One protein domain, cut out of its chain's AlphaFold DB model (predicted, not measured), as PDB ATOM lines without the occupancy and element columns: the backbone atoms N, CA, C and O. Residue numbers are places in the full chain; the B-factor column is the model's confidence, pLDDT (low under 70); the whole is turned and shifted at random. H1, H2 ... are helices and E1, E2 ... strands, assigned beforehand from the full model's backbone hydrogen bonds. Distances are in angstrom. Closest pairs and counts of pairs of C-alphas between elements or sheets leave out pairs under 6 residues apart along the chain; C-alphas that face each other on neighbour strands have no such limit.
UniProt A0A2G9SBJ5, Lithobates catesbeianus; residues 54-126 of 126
ATOM      1  N   TYR A  54      24.135 -38.197  29.438       88.00
ATOM      2  CA  TYR A  54      25.373 -38.289  28.667       88.00
ATOM      3  C   TYR A  54      26.095 -36.938  28.565       88.00
ATOM      4  O   TYR A  54      25.494 -35.866  28.679       88.00
ATOM      5  N   LEU A  55      27.407 -37.004  28.329       92.69
ATOM      6  CA  LEU A  55      28.216 -35.822  28.049       92.69
ATOM      7  C   LEU A  55      27.789 -35.172  26.737       92.69
ATOM      8  O   LEU A  55      27.772 -35.807  25.684       92.69
ATOM      9  N   GLU A  56      27.532 -33.874  26.811       92.25
ATOM     10  CA  GLU A  56      27.280 -33.027  25.653       92.25
ATOM     11  C   GLU A  56      28.421 -32.023  25.511       92.25
ATOM     12  O   GLU A  56      28.867 -31.434  26.498       92.25
ATOM     13  N   VAL A  57      28.914 -31.841  24.285       94.19
ATOM     14  CA  VAL A  57      29.991 -30.894  23.984       94.19
ATOM     15  C   VAL A  57      29.403 -29.494  23.836       94.19
ATOM     16  O   VAL A  57      28.669 -29.227  22.890       94.19
ATOM     17  N   GLU A  58      29.778 -28.579  24.726       94.00
ATOM     18  CA  GLU A  58      29.362 -27.174  24.651       94.00
ATOM     19  C   GLU A  58      30.307 -26.351  23.771       94.00
ATOM     20  O   GLU A  58      29.881 -25.507  22.982       94.00
ATOM     21  N   TYR A  59      31.617 -26.572  23.918       94.38
ATOM     22  CA  TYR A  59      32.630 -25.779  23.226       94.38
ATOM     23  C   TYR A  59      33.939 -26.545  23.027       94.38
ATOM     24  O   TYR A  59      34.366 -27.313  23.887       94.38
ATOM     25  N   VAL A  60      34.614 -26.283  21.904       95.50
ATOM     26  CA  VAL A  60      35.922 -26.865  21.576       95.50
ATOM     27  C   VAL A  60      36.930 -25.758  21.279       95.50
ATOM     28  O   VAL A  60      36.791 -24.992  20.322       95.50
ATOM     29  N   GLU A  61      37.993 -25.709  22.075       95.81
ATOM     30  CA  GLU A  61      39.121 -24.800  21.915       95.81
ATOM     31  C   GLU A  61      40.311 -25.541  21.296       95.81
ATOM     32  O   GLU A  61      40.862 -26.482  21.867       95.81
ATOM     33  N   LEU A  62      40.721 -25.101  20.106       95.12
ATOM     34  CA  LEU A  62      41.777 -25.747  19.316       95.12
ATOM     35  C   LEU A  62      43.142 -25.054  19.418       95.12
ATOM     36  O   LEU A  62      44.051 -25.413  18.672       95.12
ATOM     37  N   TYR A  63      43.260 -24.004  20.236       94.44
ATOM     38  CA  TYR A  63      44.438 -23.129  20.320       94.44
ATOM     39  C   TYR A  63      45.054 -22.806  18.940       94.44
ATOM     40  O   TYR A  63      46.246 -22.998  18.682       94.44
ATOM     41  N   LYS A  64      44.190 -22.391  18.006       93.19
ATOM     42  CA  LYS A  64      44.476 -22.246  16.570       93.19
ATOM     43  C   LYS A  64      45.012 -20.870  16.164       93.19
ATOM     44  O   LYS A  64      45.273 -20.651  14.977       93.19
ATOM     45  N   GLN A  65      45.121 -19.926  17.092       92.94
ATOM     46  CA  GLN A  65      45.618 -18.586  16.809       92.94
ATOM     47  C   GLN A  65      47.114 -18.606  16.522       92.94
ATOM     48  O   GLN A  65      47.863 -19.476  16.960       92.94
ATOM     49  N   GLN A  66      47.569 -17.606  15.773       91.81
ATOM     50  CA  GLN A  66      48.959 -17.505  15.332       91.81
ATOM     51  C   GLN A  66      49.962 -17.442  16.489       91.81
ATOM     52  O   GLN A  66      51.081 -17.939  16.396       91.81
ATOM     53  N   TYR A  67      49.561 -16.790  17.577       91.06
ATOM     54  CA  TYR A  67      50.391 -16.590  18.755       91.06
ATOM     55  C   TYR A  67      50.273 -17.735  19.771       91.06
ATOM     56  O   TYR A  67      51.014 -17.728  20.759       91.06
ATOM     57  N   GLU A  68      49.370 -18.691  19.547       94.25
ATOM     58  CA  GLU A  68      49.124 -19.818  20.440       94.25
ATOM     59  C   GLU A  68      50.106 -20.969  20.210       94.25
ATOM     60  O   GLU A  68      50.825 -21.045  19.209       94.25
ATOM     61  N   LYS A  69      50.145 -21.866  21.198       94.50
ATOM     62  CA  LYS A  69      51.128 -22.942  21.309       94.50
ATOM     63  C   LYS A  69      51.110 -23.879  20.102       94.50
ATOM     64  O   LYS A  69      52.167 -24.120  19.531       94.50
ATOM     65  N   ASN A  70      49.933 -24.329  19.657       96.06
ATOM     66  CA  ASN A  70      49.839 -25.326  18.587       96.06
ATOM     67  C   ASN A  70      50.516 -24.855  17.297       96.06
ATOM     68  O   ASN A  70      51.351 -25.567  16.749       96.06
ATOM     69  N   LYS A  71      50.221 -23.638  16.827       95.38
ATOM     70  CA  LYS A  71      50.842 -23.119  15.600       95.38
ATOM     71  C   LYS A  71      52.327 -22.815  15.757       95.38
ATOM     72  O   LYS A  71      53.102 -23.098  14.844       95.38
ATOM     73  N   LYS A  72      52.737 -22.284  16.911       94.94
ATOM     74  CA  LYS A  72      54.150 -22.012  17.198       94.94
ATOM     75  C   LYS A  72      54.983 -23.290  17.236       94.94
ATOM     76  O   LYS A  72      56.008 -23.366  16.570       94.94
ATOM     77  N   GLU A  73      54.535 -24.302  17.974       95.94
ATOM     78  CA  GLU A  73      55.270 -25.561  18.131       95.94
ATOM     79  C   GLU A  73      55.307 -26.380  16.842       95.94
ATOM     80  O   GLU A  73      56.305 -27.040  16.555       95.94
ATOM     81  N   HIS A  74      54.247 -26.320  16.034       96.69
ATOM     82  CA  HIS A  74      54.185 -27.017  14.747       96.69
ATOM     83  C   HIS A  74      54.850 -26.240  13.604       96.69
ATOM     84  O   HIS A  74      54.909 -26.743  12.477       96.69
ATOM     85  N   HIS A  75      55.385 -25.043  13.870       96.00
ATOM     86  CA  HIS A  75      55.962 -24.147  12.863       96.00
ATOM     87  C   HIS A  75      54.983 -23.908  11.698       96.00
ATOM     88  O   HIS A  75      55.317 -24.058  10.513       96.00
ATOM     89  N   THR A  76      53.732 -23.650  12.078       95.69
ATOM     90  CA  THR A  76      52.565 -23.373  11.229       95.69
ATOM     91  C   THR A  76      51.855 -22.084  11.651       95.69
ATOM     92  O   THR A  76      50.753 -21.791  11.175       95.69
ATOM     93  N   ASP A  77      52.537 -21.247  12.444       93.69
ATOM     94  CA  ASP A  77      52.439 -19.796  12.308       93.69
ATOM     95  C   ASP A  77      52.887 -19.428  10.868       93.69
ATOM     96  O   ASP A  77      52.857 -20.271  10.002       93.69
ATOM     97  N   ARG A  78      53.293 -18.232  10.465       94.50
ATOM     98  CA  ARG A  78      53.487 -17.829   9.038       94.50
ATOM     99  C   ARG A  78      52.333 -18.055   8.025       94.50
ATOM    100  O   ARG A  78      52.122 -17.169   7.203       94.50
ATOM    101  N   TYR A  79      51.579 -19.157   8.032       94.50
ATOM    102  CA  TYR A  79      50.413 -19.375   7.184       94.50
ATOM    103  C   TYR A  79      49.315 -18.391   7.569       94.50
ATOM    104  O   TYR A  79      48.848 -18.365   8.708       94.50
ATOM    105  N   PHE A  80      48.868 -17.604   6.596       93.06
ATOM    106  CA  PHE A  80      47.747 -16.691   6.774       93.06
ATOM    107  C   PHE A  80      46.420 -17.456   6.669       93.06
ATOM    108  O   PHE A  80      45.741 -17.438   5.645       93.06
ATOM    109  N   ASN A  81      46.089 -18.217   7.716       92.12
ATOM    110  CA  ASN A  81      44.864 -19.008   7.801       92.12
ATOM    111  C   ASN A  81      44.393 -19.113   9.257       92.12
ATOM    112  O   ASN A  81      45.176 -19.457  10.137       92.12
ATOM    113  N   ASN A  82      43.105 -18.877   9.513       91.94
ATOM    114  CA  ASN A  82      42.525 -18.916  10.862       91.94
ATOM    115  C   ASN A  82      42.175 -20.335  11.348       91.94
ATOM    116  O   ASN A  82      41.812 -20.519  12.510       91.94
ATOM    117  N   LYS A  83      42.257 -21.347  10.476       94.88
ATOM    118  CA  LYS A  83      42.084 -22.756  10.845       94.88
ATOM    119  C   LYS A  83      43.335 -23.290  11.553       94.88
ATOM    120  O   LYS A  83      44.432 -22.742  11.408       94.88
ATOM    121  N   LEU A  84      43.160 -24.359  12.332       95.50
ATOM    122  CA  LEU A  84      44.275 -25.090  12.931       95.50
ATOM    123  C   LEU A  84      45.059 -25.794  11.814       95.50
ATOM    124  O   LEU A  84      44.473 -26.500  10.998       95.50
ATOM    125  N   ILE A  85      46.373 -25.589  11.779       96.06
ATOM    126  CA  ILE A  85      47.291 -26.281  10.869       96.06
ATOM    127  C   ILE A  85      48.357 -26.917  11.750       96.06
ATOM    128  O   ILE A  85      49.005 -26.218  12.523       96.06
ATOM    129  N   ILE A  86      48.530 -28.227  11.635       96.44
ATOM    130  CA  ILE A  86      49.472 -29.021  12.428       96.44
ATOM    131  C   ILE A  86      50.274 -29.944  11.513       96.44
ATOM    132  O   ILE A  86      49.910 -30.181  10.358       96.44
ATOM    133  N   ARG A  87      51.375 -30.477  12.033       96.38
ATOM    134  CA  ARG A  87      52.217 -31.467  11.368       96.38
ATOM    135  C   ARG A  87      52.021 -32.832  12.022       96.38
ATOM    136  O   ARG A  87      51.959 -32.962  13.241       96.38
ATOM    137  N   ARG A  88      51.925 -33.869  11.188       95.12
ATOM    138  CA  ARG A  88      51.800 -35.265  11.634       95.12
ATOM    139  C   ARG A  88      52.999 -35.692  12.489       95.12
ATOM    140  O   ARG A  88      54.113 -35.234  12.253       95.12
ATOM    141  N   GLY A  89      52.772 -36.610  13.428       93.25
ATOM    142  CA  GLY A  89      53.823 -37.151  14.301       93.25
ATOM    143  C   GLY A  89      54.245 -36.227  15.450       93.25
ATOM    144  O   GLY A  89      55.164 -36.567  16.186       93.25
ATOM    145  N   GLN A  90      53.573 -35.086  15.629       94.62
ATOM    146  CA  GLN A  90      53.802 -34.155  16.730       94.62
ATOM    147  C   GLN A  90      52.499 -33.940  17.513       94.62
ATOM    148  O   GLN A  90      51.422 -33.814  16.927       94.62
ATOM    149  N   LYS A  91      52.590 -33.921  18.848       96.12
ATOM    150  CA  LYS A  91      51.441 -33.685  19.737       96.12
ATOM    151  C   LYS A  91      50.960 -32.236  19.629       96.12
ATOM    152  O   LYS A  91      51.751 -31.341  19.343       96.12
ATOM    153  N   TYR A  92      49.675 -32.013  19.859       96.44
ATOM    154  CA  TYR A  92      49.053 -30.695  19.958       96.44
ATOM    155  C   TYR A  92      47.936 -30.760  20.994       96.44
ATOM    156  O   TYR A  92      47.421 -31.841  21.287       96.44
ATOM    157  N   ASP A  93      47.579 -29.603  21.536       95.62
ATOM    158  CA  ASP A  93      46.631 -29.508  22.635       95.62
ATOM    159  C   ASP A  93      45.244 -29.112  22.115       95.62
ATOM    160  O   ASP A  93      45.113 -28.253  21.242       95.62
ATOM    161  N   ILE A  94      44.197 -29.714  22.673       96.31
ATOM    162  CA  ILE A  94      42.800 -29.313  22.474       96.31
ATOM    163  C   ILE A  94      42.109 -29.287  23.836       96.31
ATOM    164  O   ILE A  94      42.448 -30.070  24.722       96.31
ATOM    165  N   ARG A  95      41.143 -28.387  24.013       95.62
ATOM    166  CA  ARG A  95      40.278 -28.357  25.196       95.62
ATOM    167  C   ARG A  95      38.834 -28.525  24.751       95.62
ATOM    168  O   ARG A  95      38.382 -27.847  23.835       95.62
ATOM    169  N   ILE A  96      38.129 -29.427  25.418       96.44
ATOM    170  CA  ILE A  96      36.717 -29.712  25.182       96.44
ATOM    171  C   ILE A  96      35.988 -29.367  26.476       96.44
ATOM    172  O   ILE A  96      36.360 -29.861  27.540       96.44
ATOM    173  N   ASN A  97      34.997 -28.488  26.379       96.19
ATOM    174  CA  ASN A  97      34.113 -28.140  27.480       96.19
ATOM    175  C   ASN A  97      32.806 -28.907  27.312       96.19
ATOM    176  O   ASN A  97      32.205 -28.888  26.234       96.19
ATOM    177  N   PHE A  98      32.389 -29.562  28.387       95.44
ATOM    178  CA  PHE A  98      31.171 -30.355  28.443       95.44
ATOM    179  C   PHE A  98      30.143 -29.710  29.375       95.44
ATOM    180  O   PHE A  98      30.505 -28.921  30.247       95.44
ATOM    181  N   ASN A  99      28.883 -30.123  29.237       93.75
ATOM    182  CA  ASN A  99      27.767 -29.738  30.111       93.75
ATOM    183  C   ASN A  99      27.975 -30.092  31.601       93.75
ATOM    184  O   ASN A  99      27.366 -29.484  32.483       93.75
ATOM    185  N   ARG A 100      28.828 -31.081  31.898       93.81
ATOM    186  CA  ARG A 100      29.222 -31.502  33.250       93.81
ATOM    187  C   ARG A 100      30.679 -31.984  33.289       93.81
ATOM    188  O   ARG A 100      31.250 -32.260  32.235       93.81
ATOM    189  N   PRO A 101      31.304 -32.120  34.475       94.31
ATOM    190  CA  PRO A 101      32.627 -32.727  34.584       94.31
ATOM    191  C   PRO A 101      32.656 -34.142  33.995       94.31
ATOM    192  O   PRO A 101      31.712 -34.914  34.176       94.31
ATOM    193  N   TYR A 102      33.755 -34.458  33.309       94.69
ATOM    194  CA  TYR A 102      34.036 -35.793  32.785       94.69
ATOM    195  C   TYR A 102      34.305 -36.768  33.933       94.69
ATOM    196  O   TYR A 102      35.181 -36.511  34.764       94.69
ATOM    197  N   ASP A 103      33.577 -37.882  33.946       94.75
ATOM    198  CA  ASP A 103      33.753 -38.985  34.881       94.75
ATOM    199  C   ASP A 103      34.327 -40.214  34.150       94.75
ATOM    200  O   ASP A 103      33.601 -40.881  33.414       94.75
ATOM    201  N   PRO A 104      35.609 -40.563  34.356       94.38
ATOM    202  CA  PRO A 104      36.250 -41.677  33.660       94.38
ATOM    203  C   PRO A 104      35.604 -43.053  33.874       94.38
ATOM    204  O   PRO A 104      35.897 -43.965  33.104       94.38
ATOM    205  N   GLU A 105      34.800 -43.238  34.928       94.69
ATOM    206  CA  GLU A 105      34.151 -44.525  35.218       94.69
ATOM    207  C   GLU A 105      32.852 -44.719  34.428       94.69
ATOM    208  O   GLU A 105      32.514 -45.845  34.060       94.69
ATOM    209  N   ASN A 106      32.140 -43.624  34.157       91.81
ATOM    210  CA  ASN A 106      30.804 -43.646  33.562       91.81
ATOM    211  C   ASN A 106      30.770 -43.073  32.141       91.81
ATOM    212  O   ASN A 106      29.831 -43.341  31.390       91.81
ATOM    213  N   ASP A 107      31.796 -42.315  31.757       93.50
ATOM    214  CA  ASP A 107      31.850 -41.607  30.493       93.50
ATOM    215  C   ASP A 107      32.904 -42.170  29.550       93.50
ATOM    216  O   ASP A 107      34.050 -42.424  29.919       93.50
ATOM    217  N   GLN A 108      32.534 -42.261  28.276       92.69
ATOM    218  CA  GLN A 108      33.454 -42.611  27.210       92.69
ATOM    219  C   GLN A 108      33.216 -41.712  26.003       92.69
ATOM    220  O   GLN A 108      32.091 -41.559  25.533       92.69
ATOM    221  N   PHE A 109      34.296 -41.146  25.476       93.69
ATOM    222  CA  PHE A 109      34.282 -40.401  24.225       93.69
ATOM    223  C   PHE A 109      35.613 -40.583  23.495       93.69
ATOM    224  O   PHE A 109      36.617 -41.006  24.073       93.69
ATOM    225  N   TRP A 110      35.627 -40.253  22.212       93.25
ATOM    226  CA  TRP A 110      36.834 -40.184  21.400       93.25
ATOM    227  C   TRP A 110      36.720 -39.017  20.423       93.25
ATOM    228  O   TRP A 110      35.658 -38.420  20.260       93.25
ATOM    229  N   VAL A 111      37.838 -38.665  19.795       92.88
ATOM    230  CA  VAL A 111      37.883 -37.619  18.772       92.88
ATOM    231  C   VAL A 111      38.022 -38.282  17.413       92.88
ATOM    232  O   VAL A 111      38.913 -39.108  17.213       92.88
ATOM    233  N   GLU A 112      37.164 -37.897  16.477       91.00
ATOM    234  CA  GLU A 112      37.183 -38.403  15.111       91.00
ATOM    235  C   GLU A 112      37.770 -37.366  14.152       91.00
ATOM    236  O   GLU A 112      37.411 -36.190  14.175       91.00
ATOM    237  N   TYR A 113      38.674 -37.822  13.283       90.94
ATOM    238  CA  TYR A 113      39.187 -37.045  12.159       90.94
ATOM    239  C   TYR A 113      38.715 -37.708  10.869       90.94
ATOM    240  O   TYR A 113      39.208 -38.772  10.495       90.94
ATOM    241  N   VAL A 114      37.755 -37.074  10.201       90.00
ATOM    242  CA  VAL A 114      37.126 -37.584   8.979       90.00
ATOM    243  C   VAL A 114      37.544 -36.713   7.796       90.00
ATOM    244  O   VAL A 114      37.651 -35.493   7.920       90.00
ATOM    245  N   ILE A 115      37.821 -37.337   6.650       89.81
ATOM    246  CA  ILE A 115      38.148 -36.633   5.409       89.81
ATOM    247  C   ILE A 115      37.553 -37.349   4.196       89.81
ATOM    248  O   ILE A 115      37.675 -38.571   4.043       89.81
ATOM    249  N   GLY A 116      36.957 -36.560   3.304       88.19
ATOM    250  CA  GLY A 116      36.331 -37.057   2.090       88.19
ATOM    251  C   GLY A 116      34.941 -37.660   2.323       88.19
ATOM    252  O   GLY A 116      34.597 -38.068   3.430       88.19
ATOM    253  N   LYS A 117      34.155 -37.764   1.248       86.12
ATOM    254  CA  LYS A 117      32.755 -38.227   1.281       86.12
ATOM    255  C   LYS A 117      32.571 -39.714   1.611       86.12
ATOM    256  O   LYS A 117      31.512 -40.124   2.049       86.12
ATOM    257  N   PHE A 118      33.573 -40.552   1.363       84.12
ATOM    258  CA  PHE A 118      33.484 -41.997   1.620       84.12
ATOM    259  C   PHE A 118      34.614 -42.410   2.556       84.12
ATOM    260  O   PHE A 118      35.554 -43.118   2.172       84.12
ATOM    261  N   ALA A 119      34.586 -41.852   3.765       82.75
ATOM    262  CA  ALA A 119      35.567 -42.150   4.790       82.75
ATOM    263  C   ALA A 119      35.360 -43.576   5.320       82.75
ATOM    264  O   ALA A 119      34.264 -43.967   5.704       82.75
ATOM    265  N   GLU A 120      36.431 -44.368   5.342       81.56
ATOM    266  CA  GLU A 120      36.409 -45.739   5.852       81.56
ATOM    267  C   GLU A 120      37.533 -45.902   6.872       81.56
ATOM    268  O   GLU A 120      38.699 -45.674   6.544       81.56
ATOM    269  N   GLN A 121      37.204 -46.365   8.081       74.62
ATOM    270  CA  GLN A 121      38.185 -46.570   9.155       74.62
ATOM    271  C   GLN A 121      39.352 -47.476   8.727       74.62
ATOM    272  O   GLN A 121      40.493 -47.229   9.098       74.62
ATOM    273  N   GLN A 122      39.099 -48.490   7.894       75.31
ATOM    274  CA  GLN A 122      40.133 -49.417   7.410       75.31
ATOM    275  C   GLN A 122      41.179 -48.761   6.499       75.31
ATOM    276  O   GLN A 122      42.277 -49.289   6.341       75.31
ATOM    277  N   LYS A 123      40.840 -47.626   5.878       74.56
ATOM    278  CA  LYS A 123      41.744 -46.867   5.006       74.56
ATOM    279  C   LYS A 123      42.535 -45.805   5.775       74.56
ATOM    280  O   LYS A 123      43.459 -45.223   5.209       74.56
ATOM    281  N   ILE A 124      42.200 -45.565   7.044       65.00
ATOM    282  CA  ILE A 124      42.950 -44.683   7.937       65.00
ATOM    283  C   ILE A 124      44.166 -45.474   8.441       65.00
ATOM    284  O   ILE A 124      44.032 -46.504   9.100       65.00
ATOM    285  N   ILE A 125      45.363 -45.026   8.060       51.94
ATOM    286  CA  ILE A 125      46.635 -45.675   8.406       51.94
ATOM    287  C   ILE A 125      46.811 -45.630   9.935       51.94
ATOM    288  O   ILE A 125      46.703 -44.551  10.518       51.94
ATOM    289  N   ARG A 126      47.054 -46.792  10.561       43.25
ATOM    290  CA  ARG A 126      47.405 -46.915  11.989       43.25
ATOM    291  C   ARG A 126      48.815 -46.412  12.275       43.25
ATOM    292  O   ARG A 126      49.704 -46.671  11.433       43.25
TER     293      ARG A 126
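What this domain is: This is residues 54 to 126 of the 126 residues of a protein of Lithobates catesbeianus (UniProt A0A2G9SBJ5). This domain has little regular structure: a short ribbon of two strands, E1 and E2, with a head of loops and the small helix H1 at one end, and a long tail, residues 99 to 126, that starts from the ribbon's other end and turns back along the longest axis but away to one side of the ribbon, where residues 116 to 123 stick out. The 73 printed residues hold E1, H1 and E2 in that order, 14 residues in all, a mixed class with an antiparallel sheet. The whole is loose, with a radius of gyration of the C-alphas of 15.1 A and spans of 42 by 31 by 21 A.

How they stand to each other: E1, residues 57 to 61, and E2, residues 95 to 98, are antiparallel neighbours at 164 degrees. N 61 and O 95 are 2.8 A apart and N 97 and O 59 2.8 A, within hydrogen-bond range. A short link of 7 residues joins E1 to H1, residues 69 to 73, whose O i to N i+4 pair is within hydrogen-bond range.

Where its parts are: E1 begins at C-alpha 57 (29.991, -30.894, 23.984) and is 11.2 A long. H1 is 5.8 A long. E2 is 9.9 A long and ends at C-alpha 98 (31.171, -30.355, 28.443).

The domain as a whole: The C-alphas farthest apart, of Arg 78 and Asn 106, are 42.2 A apart. The printed part has no cut. The link from H1 to E2 is long, with 21 residues. Residues 124 to 126 have pLDDT under 70.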